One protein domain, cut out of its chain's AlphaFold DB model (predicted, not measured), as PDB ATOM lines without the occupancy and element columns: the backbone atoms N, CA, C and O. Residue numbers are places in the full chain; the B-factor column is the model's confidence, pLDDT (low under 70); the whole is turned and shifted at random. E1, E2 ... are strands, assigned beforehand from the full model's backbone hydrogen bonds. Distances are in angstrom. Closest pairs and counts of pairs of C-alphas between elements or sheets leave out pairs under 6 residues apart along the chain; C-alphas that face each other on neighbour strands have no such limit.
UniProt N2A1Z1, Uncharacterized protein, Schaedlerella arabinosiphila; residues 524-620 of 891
ATOM      1  N   SER A 524     177.994 156.078 272.404       90.81
ATOM      2  CA  SER A 524     178.084 155.852 273.851       90.81
ATOM      3  C   SER A 524     178.930 154.630 274.231       90.81
ATOM      4  O   SER A 524     179.692 154.701 275.195       90.81
ATOM      5  N   ASP A 525     178.852 153.557 273.439       90.88
ATOM      6  CA  ASP A 525     179.634 152.319 273.590       90.88
ATOM      7  C   ASP A 525     180.874 152.286 272.673       90.88
ATOM      8  O   ASP A 525     181.510 151.248 272.506       90.88
ATOM      9  N   LEU A 526     181.240 153.413 272.050       95.62
ATOM     10  CA  LEU A 526     182.465 153.541 271.265       95.62
ATOM     11  C   LEU A 526     183.507 154.315 272.070       95.62
ATOM     12  O   LEU A 526     183.280 155.438 272.519       95.62
ATOM     13  N   HIS A 527     184.701 153.749 272.202       95.44
ATOM     14  CA  HIS A 527     185.767 154.342 273.002       95.44
ATOM     15  C   HIS A 527     187.063 154.442 272.213       95.44
ATOM     16  O   HIS A 527     187.408 153.544 271.452       95.44
ATOM     17  N   ALA A 528     187.802 155.528 272.425       97.06
ATOM     18  CA  ALA A 528     189.160 155.699 271.930       97.06
ATOM     19  C   ALA A 528     190.083 155.862 273.131       97.06
ATOM     20  O   ALA A 528     189.954 156.846 273.867       97.06
ATOM     21  N   VAL A 529     190.963 154.890 273.360       96.62
ATOM     22  CA  VAL A 529     191.895 154.930 274.489       96.62
ATOM     23  C   VAL A 529     193.247 154.410 274.044       96.62
ATOM     24  O   VAL A 529     193.332 153.336 273.461       96.62
ATOM     25  N   ASP A 530     194.301 155.174 274.317       96.00
ATOM     26  CA  ASP A 530     195.663 154.830 273.919       96.00
ATOM     27  C   ASP A 530     196.691 155.321 274.933       96.00
ATOM     28  O   ASP A 530     196.456 156.257 275.696       96.00
ATOM     29  N   ARG A 531     197.884 154.735 274.862       93.06
ATOM     30  CA  ARG A 531     199.047 155.165 275.633       93.06
ATOM     31  C   ARG A 531     199.910 156.131 274.837       93.06
ATOM     32  O   ARG A 531     200.254 155.849 273.690       93.06
ATOM     33  N   ALA A 532     200.306 157.250 275.444       88.31
ATOM     34  CA  ALA A 532     200.981 158.345 274.737       88.31
ATOM     35  C   ALA A 532     202.239 157.933 273.940       88.31
ATOM     36  O   ALA A 532     202.492 158.477 272.869       88.31
ATOM     37  N   ASP A 533     203.023 156.980 274.446       88.44
ATOM     38  CA  ASP A 533     204.265 156.480 273.835       88.44
ATOM     39  C   ASP A 533     204.045 155.415 272.741       88.44
ATOM     40  O   ASP A 533     204.974 155.114 271.992       88.44
ATOM     41  N   ARG A 534     202.837 154.845 272.639       89.75
ATOM     42  CA  ARG A 534     202.483 153.782 271.681       89.75
ATOM     43  C   ARG A 534     201.750 154.297 270.441       89.75
ATOM     44  O   ARG A 534     201.595 153.549 269.478       89.75
ATOM     45  N   ILE A 535     201.324 155.560 270.430       92.00
ATOM     46  CA  ILE A 535     200.574 156.142 269.312       92.00
ATOM     47  C   ILE A 535     201.508 156.435 268.133       92.00
ATOM     48  O   ILE A 535     202.458 157.214 268.239       92.00
ATOM     49  N   ASN A 536     201.183 155.882 266.964       87.81
ATOM     50  CA  ASN A 536     201.854 156.186 265.702       87.81
ATOM     51  C   ASN A 536     200.938 157.033 264.804       87.81
ATOM     52  O   ASN A 536     199.760 156.736 264.654       87.81
ATOM     53  N   GLY A 537     201.456 158.111 264.209       85.94
ATOM     54  CA  GLY A 537     200.715 158.882 263.199       85.94
ATOM     55  C   GLY A 537     199.392 159.525 263.656       85.94
ATOM     56  O   GLY A 537     198.624 159.940 262.793       85.94
ATOM     57  N   ARG A 538     199.150 159.648 264.975       94.31
ATOM     58  CA  ARG A 538     197.882 160.089 265.614       94.31
ATOM     59  C   ARG A 538     196.709 159.118 265.452       94.31
ATOM     60  O   ARG A 538     195.574 159.507 265.723       94.31
ATOM     61  N   GLU A 539     196.964 157.891 265.020       96.00
ATOM     62  CA  GLU A 539     195.931 156.863 264.920       96.00
ATOM     63  C   GLU A 539     195.435 156.487 266.320       96.00
ATOM     64  O   GLU A 539     196.240 156.250 267.219       96.00
ATOM     65  N   ALA A 540     194.114 156.486 266.499       96.38
ATOM     66  CA  ALA A 540     193.475 156.077 267.744       96.38
ATOM     67  C   ALA A 540     193.075 154.601 267.684       96.38
ATOM     68  O   ALA A 540     192.501 154.150 266.684       96.38
ATOM     69  N   THR A 541     193.317 153.875 268.771       95.94
ATOM     70  CA  THR A 541     192.785 152.532 268.983       95.94
ATOM     71  C   THR A 541     191.343 152.647 269.461       95.94
ATOM     72  O   THR A 541     191.052 153.313 270.455       95.94
ATOM     73  N   LEU A 542     190.424 152.025 268.718       96.06
ATOM     74  CA  LEU A 542     188.988 152.096 268.978       96.06
ATOM     75  C   LEU A 542     188.460 150.779 269.561       96.06
ATOM     76  O   LEU A 542     188.741 149.705 269.026       96.06
ATOM     77  N   TYR A 543     187.617 150.874 270.584       95.00
ATOM     78  CA  TYR A 543     186.962 149.758 271.270       95.00
ATOM     79  C   TYR A 543     185.440 149.919 271.252       95.00
ATOM     80  O   TYR A 543     184.949 151.045 271.224       95.00
ATOM     81  N   GLY A 544     184.724 148.795 271.302       93.31
ATOM     82  CA  GLY A 544     183.262 148.759 271.365       93.31
ATOM     83  C   GLY A 544     182.582 148.947 270.008       93.31
ATOM     84  O   GLY A 544     183.109 148.507 268.981       93.31
ATOM     85  N   GLU A 545     181.400 149.559 269.993       93.31
ATOM     86  CA  GLU A 545     180.540 149.631 268.807       93.31
ATOM     87  C   GLU A 545     179.899 151.018 268.638       93.31
ATOM     88  O   GLU A 545     179.644 151.730 269.604       93.31
ATOM     89  N   ILE A 546     179.621 151.402 267.388       93.44
ATOM     90  CA  ILE A 546     178.775 152.555 267.051       93.44
ATOM     91  C   ILE A 546     177.393 152.062 266.619       93.44
ATOM     92  O   ILE A 546     177.291 151.105 265.845       93.44
ATOM     93  N   LYS A 547     176.331 152.731 267.072       92.69
ATOM     94  CA  LYS A 547     174.941 152.367 266.768       92.69
ATOM     95  C   LYS A 547     174.248 153.438 265.934       92.69
ATOM     96  O   LYS A 547     174.548 154.622 266.055       92.69
ATOM     97  N   LEU A 548     173.347 153.018 265.051       91.75
ATOM     98  CA  LEU A 548     172.474 153.896 264.276       91.75
ATOM     99  C   LEU A 548     171.082 153.906 264.910       91.75
ATOM    100  O   LEU A 548     170.366 152.907 264.852       91.75
ATOM    101  N   GLU A 549     170.696 155.049 265.460       90.56
ATOM    102  CA  GLU A 549     169.455 155.240 266.203       90.56
ATOM    103  C   GLU A 549     168.400 156.008 265.402       90.56
ATOM    104  O   GLU A 549     168.692 156.716 264.433       90.56
ATOM    105  N   GLY A 550     167.142 155.866 265.826       88.81
ATOM    106  CA  GLY A 550     165.996 156.575 265.250       88.81
ATOM    107  C   GLY A 550     165.222 155.807 264.175       88.81
ATOM    108  O   GLY A 550     164.233 156.333 263.665       88.81
ATOM    109  N   ILE A 551     165.616 154.572 263.844       86.50
ATOM    110  CA  ILE A 551     164.811 153.678 262.997       86.50
ATOM    111  C   ILE A 551     163.579 153.236 263.788       86.50
ATOM    112  O   ILE A 551     163.718 152.735 264.907       86.50
ATOM    113  N   LEU A 552     162.388 153.410 263.209       81.44
ATOM    114  CA  LEU A 552     161.145 152.999 263.854       81.44
ATOM    115  C   LEU A 552     161.122 151.472 264.005       81.44
ATOM    116  O   LEU A 552     161.535 150.777 263.072       81.44
ATOM    117  N   PRO A 553     160.659 150.937 265.144       76.62
ATOM    118  CA  PRO A 553     160.729 149.505 265.421       76.62
ATOM    119  C   PRO A 553     160.092 148.626 264.342       76.62
ATOM    120  O   PRO A 553     160.721 147.666 263.905       76.62
ATOM    121  N   HIS A 554     158.925 149.011 263.813       72.62
ATOM    122  CA  HIS A 554     158.236 148.264 262.749       72.62
ATOM    123  C   HIS A 554     158.984 148.233 261.404       72.62
ATOM    124  O   HIS A 554     158.660 147.417 260.544       72.62
ATOM    125  N   ASP A 555     159.961 149.120 261.193       78.75
ATOM    126  CA  ASP A 555     160.801 149.137 259.990       78.75
ATOM    127  C   ASP A 555     162.119 148.367 260.177       78.75
ATOM    128  O   ASP A 555     162.893 148.232 259.223       78.75
ATOM    129  N   LYS A 556     162.395 147.856 261.384       76.75
ATOM    130  CA  LYS A 556     163.540 146.978 261.636       76.75
ATOM    131  C   LYS A 556     163.201 145.572 261.135       76.75
ATOM    132  O   LYS A 556     162.236 144.960 261.581       76.75
ATOM    133  N   ASP A 557     164.005 145.038 260.217       68.12
ATOM    134  CA  ASP A 557     163.913 143.633 259.801       68.12
ATOM    135  C   ASP A 557     165.041 142.784 260.416       68.12
ATOM    136  O   ASP A 557     166.058 143.298 260.881       68.12
ATOM    137  N   ARG A 558     164.871 141.454 260.422       59.38
ATOM    138  CA  ARG A 558     165.837 140.505 261.018       59.38
ATOM    139  C   ARG A 558     167.227 140.527 260.377       59.38
ATOM    140  O   ARG A 558     168.168 140.027 260.990       59.38
ATOM    141  N   ASP A 559     167.341 141.040 259.155       64.31
ATOM    142  CA  ASP A 559     168.600 141.103 258.412       64.31
ATOM    143  C   ASP A 559     169.269 142.484 258.541       64.31
ATOM    144  O   ASP A 559     170.387 142.688 258.054       64.31
ATOM    145  N   SER A 560     168.611 143.434 259.211       71.25
ATOM    146  CA  SER A 560     169.095 144.792 259.385       71.25
ATOM    147  C   SER A 560     170.140 144.868 260.493       71.25
ATOM    148  O   SER A 560     169.907 144.508 261.645       71.25
ATOM    149  N   GLN A 561     171.315 145.377 260.138       78.88
ATOM    150  CA  GLN A 561     172.384 145.676 261.082       78.88
ATOM    151  C   GLN A 561     172.353 147.164 261.430       78.88
ATOM    152  O   GLN A 561     172.499 148.002 260.541       78.88
ATOM    153  N   PHE A 562     172.218 147.477 262.720       87.31
ATOM    154  CA  PHE A 562     172.251 148.853 263.237       87.31
ATOM    155  C   PHE A 562     173.377 149.101 264.245       87.31
ATOM    156  O   PHE A 562     173.583 150.243 264.631       87.31
ATOM    157  N   SER A 563     174.127 148.062 264.630       90.06
ATOM    158  CA  SER A 563     175.345 148.182 265.438       90.06
ATOM    159  C   SER A 563     176.569 147.744 264.642       90.06
ATOM    160  O   SER A 563     176.537 146.738 263.915       90.06
ATOM    161  N   PHE A 564     177.650 148.507 264.767       91.00
ATOM    162  CA  PHE A 564     178.856 148.369 263.969       91.00
ATOM    163  C   PHE A 564     180.097 148.415 264.861       91.00
ATOM    164  O   PHE A 564     180.427 149.434 265.457       91.00
ATOM    165  N   ASP A 565     180.814 147.298 264.892       91.88
ATOM    166  CA  ASP A 565     182.073 147.122 265.619       91.88
ATOM    167  C   ASP A 565     183.136 148.162 265.222       91.88
ATOM    168  O   ASP A 565     183.298 148.492 264.036       91.88
ATOM    169  N   SER A 566     183.896 148.634 266.214       93.62
ATOM    170  CA  SER A 566     184.973 149.617 266.060       93.62
ATOM    171  C   SER A 566     185.975 149.262 264.955       93.62
ATOM    172  O   SER A 566     186.557 150.150 264.326       93.62
ATOM    173  N   LYS A 567     186.130 147.975 264.615       92.31
ATOM    174  CA  LYS A 567     186.980 147.512 263.509       92.31
ATOM    175  C   LYS A 567     186.571 148.057 262.145       92.31
ATOM    176  O   LYS A 567     187.394 147.978 261.230       92.31
ATOM    177  N   TYR A 568     185.355 148.573 261.974       94.12
ATOM    178  CA  TYR A 568     184.896 149.220 260.740       94.12
ATOM    179  C   TYR A 568     185.266 150.699 260.640       94.12
ATOM    180  O   TYR A 568     185.116 151.292 259.571       94.12
ATOM    181  N   LEU A 569     185.802 151.271 261.713       95.81
ATOM    182  CA  LEU A 569     186.150 152.678 261.818       95.81
ATOM    183  C   LEU A 569     187.666 152.872 261.889       95.81
ATOM    184  O   LEU A 569     188.432 151.960 262.211       95.81
ATOM    185  N   THR A 570     188.098 154.088 261.583       95.25
ATOM    186  CA  THR A 570     189.389 154.642 261.981       95.25
ATOM    187  C   THR A 570     189.154 155.884 262.829       95.25
ATOM    188  O   THR A 570     188.181 156.613 262.631       95.25
ATOM    189  N   GLY A 571     190.050 156.122 263.783       96.06
ATOM    190  CA  GLY A 571     190.058 157.326 264.603       96.06
ATOM    191  C   GLY A 571     191.380 158.064 264.448       96.06
ATOM    192  O   GLY A 571     192.434 157.450 264.269       96.06
ATOM    193  N   THR A 572     191.340 159.391 264.503       96.69
ATOM    194  CA  THR A 572     192.546 160.222 264.526       96.69
ATOM    195  C   THR A 572     192.445 161.241 265.648       96.69
ATOM    196  O   THR A 572     191.551 162.087 265.632       96.69
ATOM    197  N   TYR A 573     193.370 161.183 266.606       97.12
ATOM    198  CA  TYR A 573     193.450 162.168 267.685       97.12
ATOM    199  C   TYR A 573     193.748 163.560 267.144       97.12
ATOM    200  O   TYR A 573     194.510 163.692 266.186       97.12
ATOM    201  N   SER A 574     193.222 164.603 267.788       95.69
ATOM    202  CA  SER A 574     193.546 166.013 267.543       95.69
ATOM    203  C   SER A 574     194.989 166.362 267.916       95.69
ATOM    204  O   SER A 574     195.632 167.147 267.217       95.69
ATOM    205  N   GLU A 575     195.508 165.756 268.984       94.12
ATOM    206  CA  GLU A 575     196.870 165.918 269.492       94.12
ATOM    207  C   GLU A 575     197.294 164.654 270.254       94.12
ATOM    208  O   GLU A 575     196.452 163.892 270.719       94.12
ATOM    209  N   ILE A 576     198.603 164.430 270.394       94.00
ATOM    210  CA  ILE A 576     199.154 163.331 271.203       94.00
ATOM    211  C   ILE A 576     199.613 163.921 272.536       94.00
ATOM    212  O   ILE A 576     200.800 164.163 272.752       94.00
ATOM    213  N   VAL A 577     198.649 164.241 273.398       92.81
ATOM    214  CA  VAL A 577     198.883 164.783 274.742       92.81
ATOM    215  C   VAL A 577     198.039 163.987 275.743       92.81
ATOM    216  O   VAL A 577     196.841 163.829 275.493       92.81
ATOM    217  N   PRO A 578     198.615 163.500 276.863       94.00
ATOM    218  CA  PRO A 578     197.849 162.809 277.898       94.00
ATOM    219  C   PRO A 578     196.632 163.615 278.371       94.00
ATOM    220  O   PRO A 578     196.701 164.836 278.528       94.00
ATOM    221  N   GLY A 579     195.518 162.925 278.607       92.62
ATOM    222  CA  GLY A 579     194.221 163.504 278.950       92.62
ATOM    223  C   GLY A 579     193.153 163.256 277.884       92.62
ATOM    224  O   GLY A 579     193.291 162.388 277.022       92.62
ATOM    225  N   ARG A 580     192.051 164.008 277.968       95.44
ATOM    226  CA  ARG A 580     190.947 163.921 277.000       95.44
ATOM    227  C   ARG A 580     191.328 164.619 275.698       95.44
ATOM    228  O   ARG A 580     191.739 165.776 275.727       95.44
ATOM    229  N   GLN A 581     191.150 163.927 274.582       95.94
ATOM    230  CA  GLN A 581     191.454 164.413 273.240       95.94
ATOM    231  C   GLN A 581     190.247 164.240 272.324       95.94
ATOM    232  O   GLN A 581     189.496 163.274 272.447       95.94
ATOM    233  N   THR A 582     190.079 165.151 271.371       96.62
ATOM    234  CA  THR A 582     189.086 164.979 270.309       96.62
ATOM    235  C   THR A 582     189.593 163.934 269.319       96.62
ATOM    236  O   THR A 582     190.753 163.971 268.906       96.62
ATOM    237  N   VAL A 583     188.729 163.010 268.916       97.31
ATOM    238  CA  VAL A 583     189.006 161.969 267.926       97.31
ATOM    239  C   VAL A 583     188.056 162.150 266.754       97.31
ATOM    240  O   VAL A 583     186.840 162.027 266.891       97.31
ATOM    241  N   THR A 584     188.619 162.427 265.582       96.25
ATOM    242  CA  THR A 584     187.850 162.455 264.337       96.25
ATOM    243  C   THR A 584     187.668 161.027 263.835       96.25
ATOM    244  O   THR A 584     188.655 160.334 263.571       96.25
ATOM    245  N   LEU A 585     186.416 160.594 263.696       96.25
ATOM    246  CA  LEU A 585     186.062 159.265 263.205       96.25
ATOM    247  C   LEU A 585     185.889 159.255 261.685       96.25
ATOM    248  O   LEU A 585     185.335 160.182 261.098       96.25
ATOM    249  N   ASN A 586     186.328 158.173 261.045       94.06
ATOM    250  CA  ASN A 586     186.078 157.897 259.635       94.06
ATOM    251  C   ASN A 586     185.722 156.420 259.441       94.06
ATOM    252  O   ASN A 586     186.180 155.554 260.183       94.06
ATOM    253  N   TRP A 587     184.943 156.112 258.407       93.50
ATOM    254  CA  TRP A 587     184.759 154.729 257.975       93.50
ATOM    255  C   TRP A 587     186.037 154.205 257.320       93.50
ATOM    256  O   TRP A 587     186.681 154.912 256.539       93.50
ATOM    257  N   LYS A 588     186.384 152.942 257.578       94.56
ATOM    258  CA  LYS A 588     187.375 152.240 256.755       94.56
ATOM    259  C   LYS A 588     186.852 152.086 255.329       94.56
ATOM    260  O   LYS A 588     185.652 151.939 255.103       94.56
ATOM    261  N   GLU A 589     187.772 152.073 254.369       91.94
ATOM    262  CA  GLU A 589     187.443 151.942 252.948       91.94
ATOM    263  C   GLU A 589     186.556 150.707 252.690       91.94
ATOM    264  O   GLU A 589     186.903 149.581 253.062       91.94
ATOM    265  N   GLY A 590     185.391 150.922 252.066       87.38
ATOM    266  CA  GLY A 590     184.432 149.864 251.738       87.38
ATOM    267  C   GLY A 590     183.612 149.342 252.923       87.38
ATOM    268  O   GLY A 590     182.941 148.315 252.787       87.38
ATOM    269  N   LYS A 591     183.683 150.002 254.085       89.31
ATOM    270  CA  LYS A 591     182.885 149.705 255.284       89.31
ATOM    271  C   LYS A 591     181.830 150.768 255.574       89.31
ATOM    272  O   LYS A 591     181.232 150.740 256.641       89.31
ATOM    273  N   GLU A 592     181.590 151.688 254.642       87.69
ATOM    274  CA  GLU A 592     180.605 152.745 254.828       87.69
ATOM    275  C   GLU A 592     179.195 152.164 254.947       87.69
ATOM    276  O   GLU A 592     178.713 151.451 254.060       87.69
ATOM    277  N   VAL A 593     178.513 152.529 256.029       84.75
ATOM    278  CA  VAL A 593     177.122 152.147 256.256       84.75
ATOM    279  C   VAL A 593     176.210 152.993 255.378       84.75
ATOM    280  O   VAL A 593     176.341 154.215 255.285       84.75
ATOM    281  N   ARG A 594     175.271 152.328 254.707       82.56
ATOM    282  CA  ARG A 594     174.206 152.955 253.924       82.56
ATOM    283  C   ARG A 594     172.924 152.176 254.152       82.56
ATOM    284  O   ARG A 594     172.971 150.950 254.218       82.56
ATOM    285  N   LEU A 595     171.792 152.873 254.180       79.31
ATOM    286  CA  LEU A 595     170.493 152.211 254.133       79.31
ATOM    287  C   LEU A 595     170.414 151.368 252.853       79.31
ATOM    288  O   LEU A 595     170.693 151.851 251.747       79.31
ATOM    289  N   ALA A 596     170.080 150.088 253.008       68.25
ATOM    290  CA  ALA A 596     169.806 149.214 251.876       68.25
ATOM    291  C   ALA A 596     168.641 149.794 251.057       68.25
ATOM    292  O   ALA A 596     167.808 150.523 251.584       68.25
ATOM    293  N   ARG A 597     168.550 149.484 249.757       62.34
ATOM    294  CA  ARG A 597     167.433 149.937 248.900       62.34
ATOM    295  C   ARG A 597     166.141 149.159 249.200       62.34
ATOM    296  O   ARG A 597     165.601 148.515 248.303       62.34
ATOM    297  N   SER A 598     165.691 149.164 250.450       68.12
ATOM    298  CA  SER A 598     164.361 148.691 250.823       68.12
ATOM    299  C   SER A 598     163.309 149.719 250.397       68.12
ATOM    300  O   SER A 598     163.626 150.883 250.137       68.12
ATOM    301  N   GLU A 599     162.045 149.301 250.326       69.12
ATOM    302  CA  GLU A 599     160.925 150.203 250.016       69.12
ATOM    303  C   GLU A 599     160.766 151.322 251.062       69.12
ATOM    304  O   GLU A 599     160.240 152.385 250.747       69.12
ATOM    305  N   LYS A 600     161.273 151.110 252.286       81.00
ATOM    306  CA  LYS A 600     161.158 152.032 253.427       81.00
ATOM    307  C   LYS A 600     162.376 152.927 253.635       81.00
ATOM    308  O   LYS A 600     162.277 153.926 254.335       81.00
ATOM    309  N   ALA A 601     163.509 152.649 252.988       84.44
ATOM    310  CA  ALA A 601     164.729 153.444 253.154       84.44
ATOM    311  C   ALA A 601     164.550 154.933 252.804       84.44
ATOM    312  O   ALA A 601     165.231 155.779 253.371       84.44
ATOM    313  N   GLY A 602     163.617 155.264 251.902       88.94
ATOM    314  CA  GLY A 602     163.280 156.652 251.560       88.94
ATOM    315  C   GLY A 602     162.577 157.433 252.677       88.94
ATOM    316  O   GLY A 602     162.474 158.653 252.581       88.94
ATOM    317  N   ASN A 603     162.123 156.753 253.730       93.62
ATOM    318  CA  ASN A 603     161.488 157.371 254.890       93.62
ATOM    319  C   ASN A 603     162.489 157.889 255.926       93.62
ATOM    320  O   ASN A 603     162.084 158.545 256.883       93.62
ATOM    321  N   TYR A 604     163.778 157.612 255.735       93.75
ATOM    322  CA  TYR A 604     164.832 157.951 256.676       93.75
ATOM    323  C   TYR A 604     165.925 158.782 256.018       93.75
ATOM    324  O   TYR A 604     166.228 158.639 254.832       93.75
ATOM    325  N   GLU A 605     166.549 159.634 256.819       93.50
ATOM    326  CA  GLU A 605     167.704 160.432 256.435       93.50
ATOM    327  C   GLU A 605     168.914 159.992 257.267       93.50
ATOM    328  O   GLU A 605     168.902 160.081 258.494       93.50
ATOM    329  N   MET A 606     169.954 159.484 256.592       91.38
ATOM    330  CA  MET A 606     171.221 159.119 257.238       91.38
ATOM    331  C   MET A 606     171.905 160.363 257.823       91.38
ATOM    332  O   MET A 606     171.851 161.420 257.190       91.38
ATOM    333  N   PRO A 607     172.633 160.239 258.946       91.38
ATOM    334  CA  PRO A 607     173.426 161.345 259.467       91.38
ATOM    335  C   PRO A 607     174.461 161.801 258.427       91.38
ATOM    336  O   PRO A 607     175.094 160.971 257.769       91.38
ATOM    337  N   GLU A 608     174.662 163.115 258.292       84.94
ATOM    338  CA  GLU A 608     175.548 163.690 257.264       84.94
ATOM    339  C   GLU A 608     177.010 163.232 257.403       84.94
ATOM    340  O   GLU A 608     177.732 163.120 256.411       84.94
ATOM    341  N   SER A 609     177.458 162.976 258.634       85.31
ATOM    342  CA  SER A 609     178.817 162.532 258.943       85.31
ATOM    343  C   SER A 609     178.877 161.790 260.279       85.31
ATOM    344  O   SER A 609     177.922 161.805 261.055       85.31
ATOM    345  N   LEU A 610     179.999 161.112 260.527       88.06
ATOM    346  CA  LEU A 610     180.311 160.578 261.849       88.06
ATOM    347  C   LEU A 610     180.599 161.732 262.817       88.06
ATOM    348  O   LEU A 610     181.213 162.729 262.432       88.06
ATOM    349  N   LEU A 611     180.165 161.580 264.065       86.12
ATOM    350  CA  LEU A 611     180.422 162.547 265.130       86.12
ATOM    351  C   LEU A 611     181.889 162.497 265.588       86.12
ATOM    352  O   LEU A 611     182.599 161.511 265.375       86.12
ATOM    353  N   GLU A 612     182.338 163.568 266.243       90.06
ATOM    354  CA  GLU A 612     183.600 163.546 266.982       90.06
ATOM    355  C   GLU A 612     183.437 162.730 268.266       90.06
ATOM    356  O   GLU A 612     182.453 162.868 268.993       90.06
ATOM    357  N   LEU A 613     184.430 161.897 268.557       94.50
ATOM    358  CA  LEU A 613     184.498 161.115 269.782       94.50
ATOM    359  C   LEU A 613     185.460 161.788 270.766       94.50
ATOM    360  O   LEU A 613     186.499 162.313 270.370       94.50
ATOM    361  N   THR A 614     185.148 161.762 272.062       95.12
ATOM    362  CA  THR A 614     186.123 162.148 273.092       95.12
ATOM    363  C   THR A 614     186.943 160.921 273.472       95.12
ATOM    364  O   THR A 614     186.442 160.033 274.153       95.12
ATOM    365  N   GLY A 615     188.195 160.867 273.026       94.75
ATOM    366  CA  GLY A 615     189.148 159.830 273.409       94.75
ATOM    367  C   GLY A 615     189.986 160.209 274.629       94.75
ATOM    368  O   GLY A 615     189.989 161.362 275.075       94.75
ATOM    369  N   ARG A 616     190.728 159.242 275.167       95.94
ATOM    370  CA  ARG A 616     191.632 159.411 276.309       95.94
ATOM    371  C   ARG A 616     193.022 158.898 275.958       95.94
ATOM    372  O   ARG A 616     193.185 157.742 275.594       95.94
ATOM    373  N   ILE A 617     194.029 159.742 276.145       96.06
ATOM    374  CA  ILE A 617     195.430 159.325 276.098       96.06
ATOM    375  C   ILE A 617     195.941 159.205 277.534       96.06
ATOM    376  O   ILE A 617     195.859 160.167 278.299       96.06
ATOM    377  N   THR A 618     196.449 158.041 277.921       94.31
ATOM    378  CA  THR A 618     196.973 157.784 279.267       94.31
ATOM    379  C   THR A 618     198.424 158.259 279.410       94.31
ATOM    380  O   THR A 618     199.183 158.361 278.435       94.31
ATOM    381  N   SER A 619     198.809 158.600 280.640       91.88
ATOM    382  CA  SER A 619     200.187 158.920 281.032       91.88
ATOM    383  C   SER A 619     200.886 157.703 281.627       91.88
ATOM    384  O   SER A 619     200.242 156.815 282.178       91.88
ATOM    385  N   ILE A 620     202.218 157.686 281.530       92.12
ATOM    386  CA  ILE A 620     203.066 156.663 282.146       92.12
ATOM    387  C   ILE A 620     203.940 157.311 283.206       92.12
ATOM    388  O   ILE A 620     204.598 158.325 282.957       92.12
TER     389      ILE A 620
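AT A GLANCE: This is residues 524 to 620 of the 891 residues of an uncharacterized protein of Schaedlerella arabinosiphila (UniProt N2A1Z1). Little of this domain is regular: a six-stranded sheet, curled like part of a barrel and folded back on itself, lies toward one end of a rod, and residues 550 to 562 and 588 to 611 loop out to the other. The 97 printed residues hold no named helix and six strands, E1 to E6, with 38 residues, all strand; the mixed sheet runs E3, E2, E1, E6, E5, E4. It is loose, radius of gyration of the C-alphas 15.8 A, spans 52 by 23 by 20 A.

IN THESE COORDINATES: Find E1, residues 526 to 531, from C-alpha 526 at (182.465, 153.541, 271.265). Then come E2, 542 to 549, 20.0 A; E3, 563 to 565; E4, 569 to 573; E5, 579 to 587, 24.6 A; and E6, 612 to 618, ending at C-alpha (196.973, 157.784, 279.267).

HOW THE PARTS SIT: In this folded sheet, bent into two leaves, E3, E2, E1 face E5, E4, with E6 as hinge. E1 and E6 are parallel; see N 616 and O 528, 2.8 A. E1 E2 E3 and E4 E5 E6 are meanders, each strand the antiparallel neighbour of the one before; see N 543 and O 527, 2.8 A, and N 583 and O 613, 2.8 A.

THE WHOLE: The farthest C-alphas, Glu 599 and Ile 620, are 53.4 A apart. The printed part has no cut; links E2 to E3 and E5 to E6 are long. Residues 557 to 559 and 596 to 599 have pLDDT under 70.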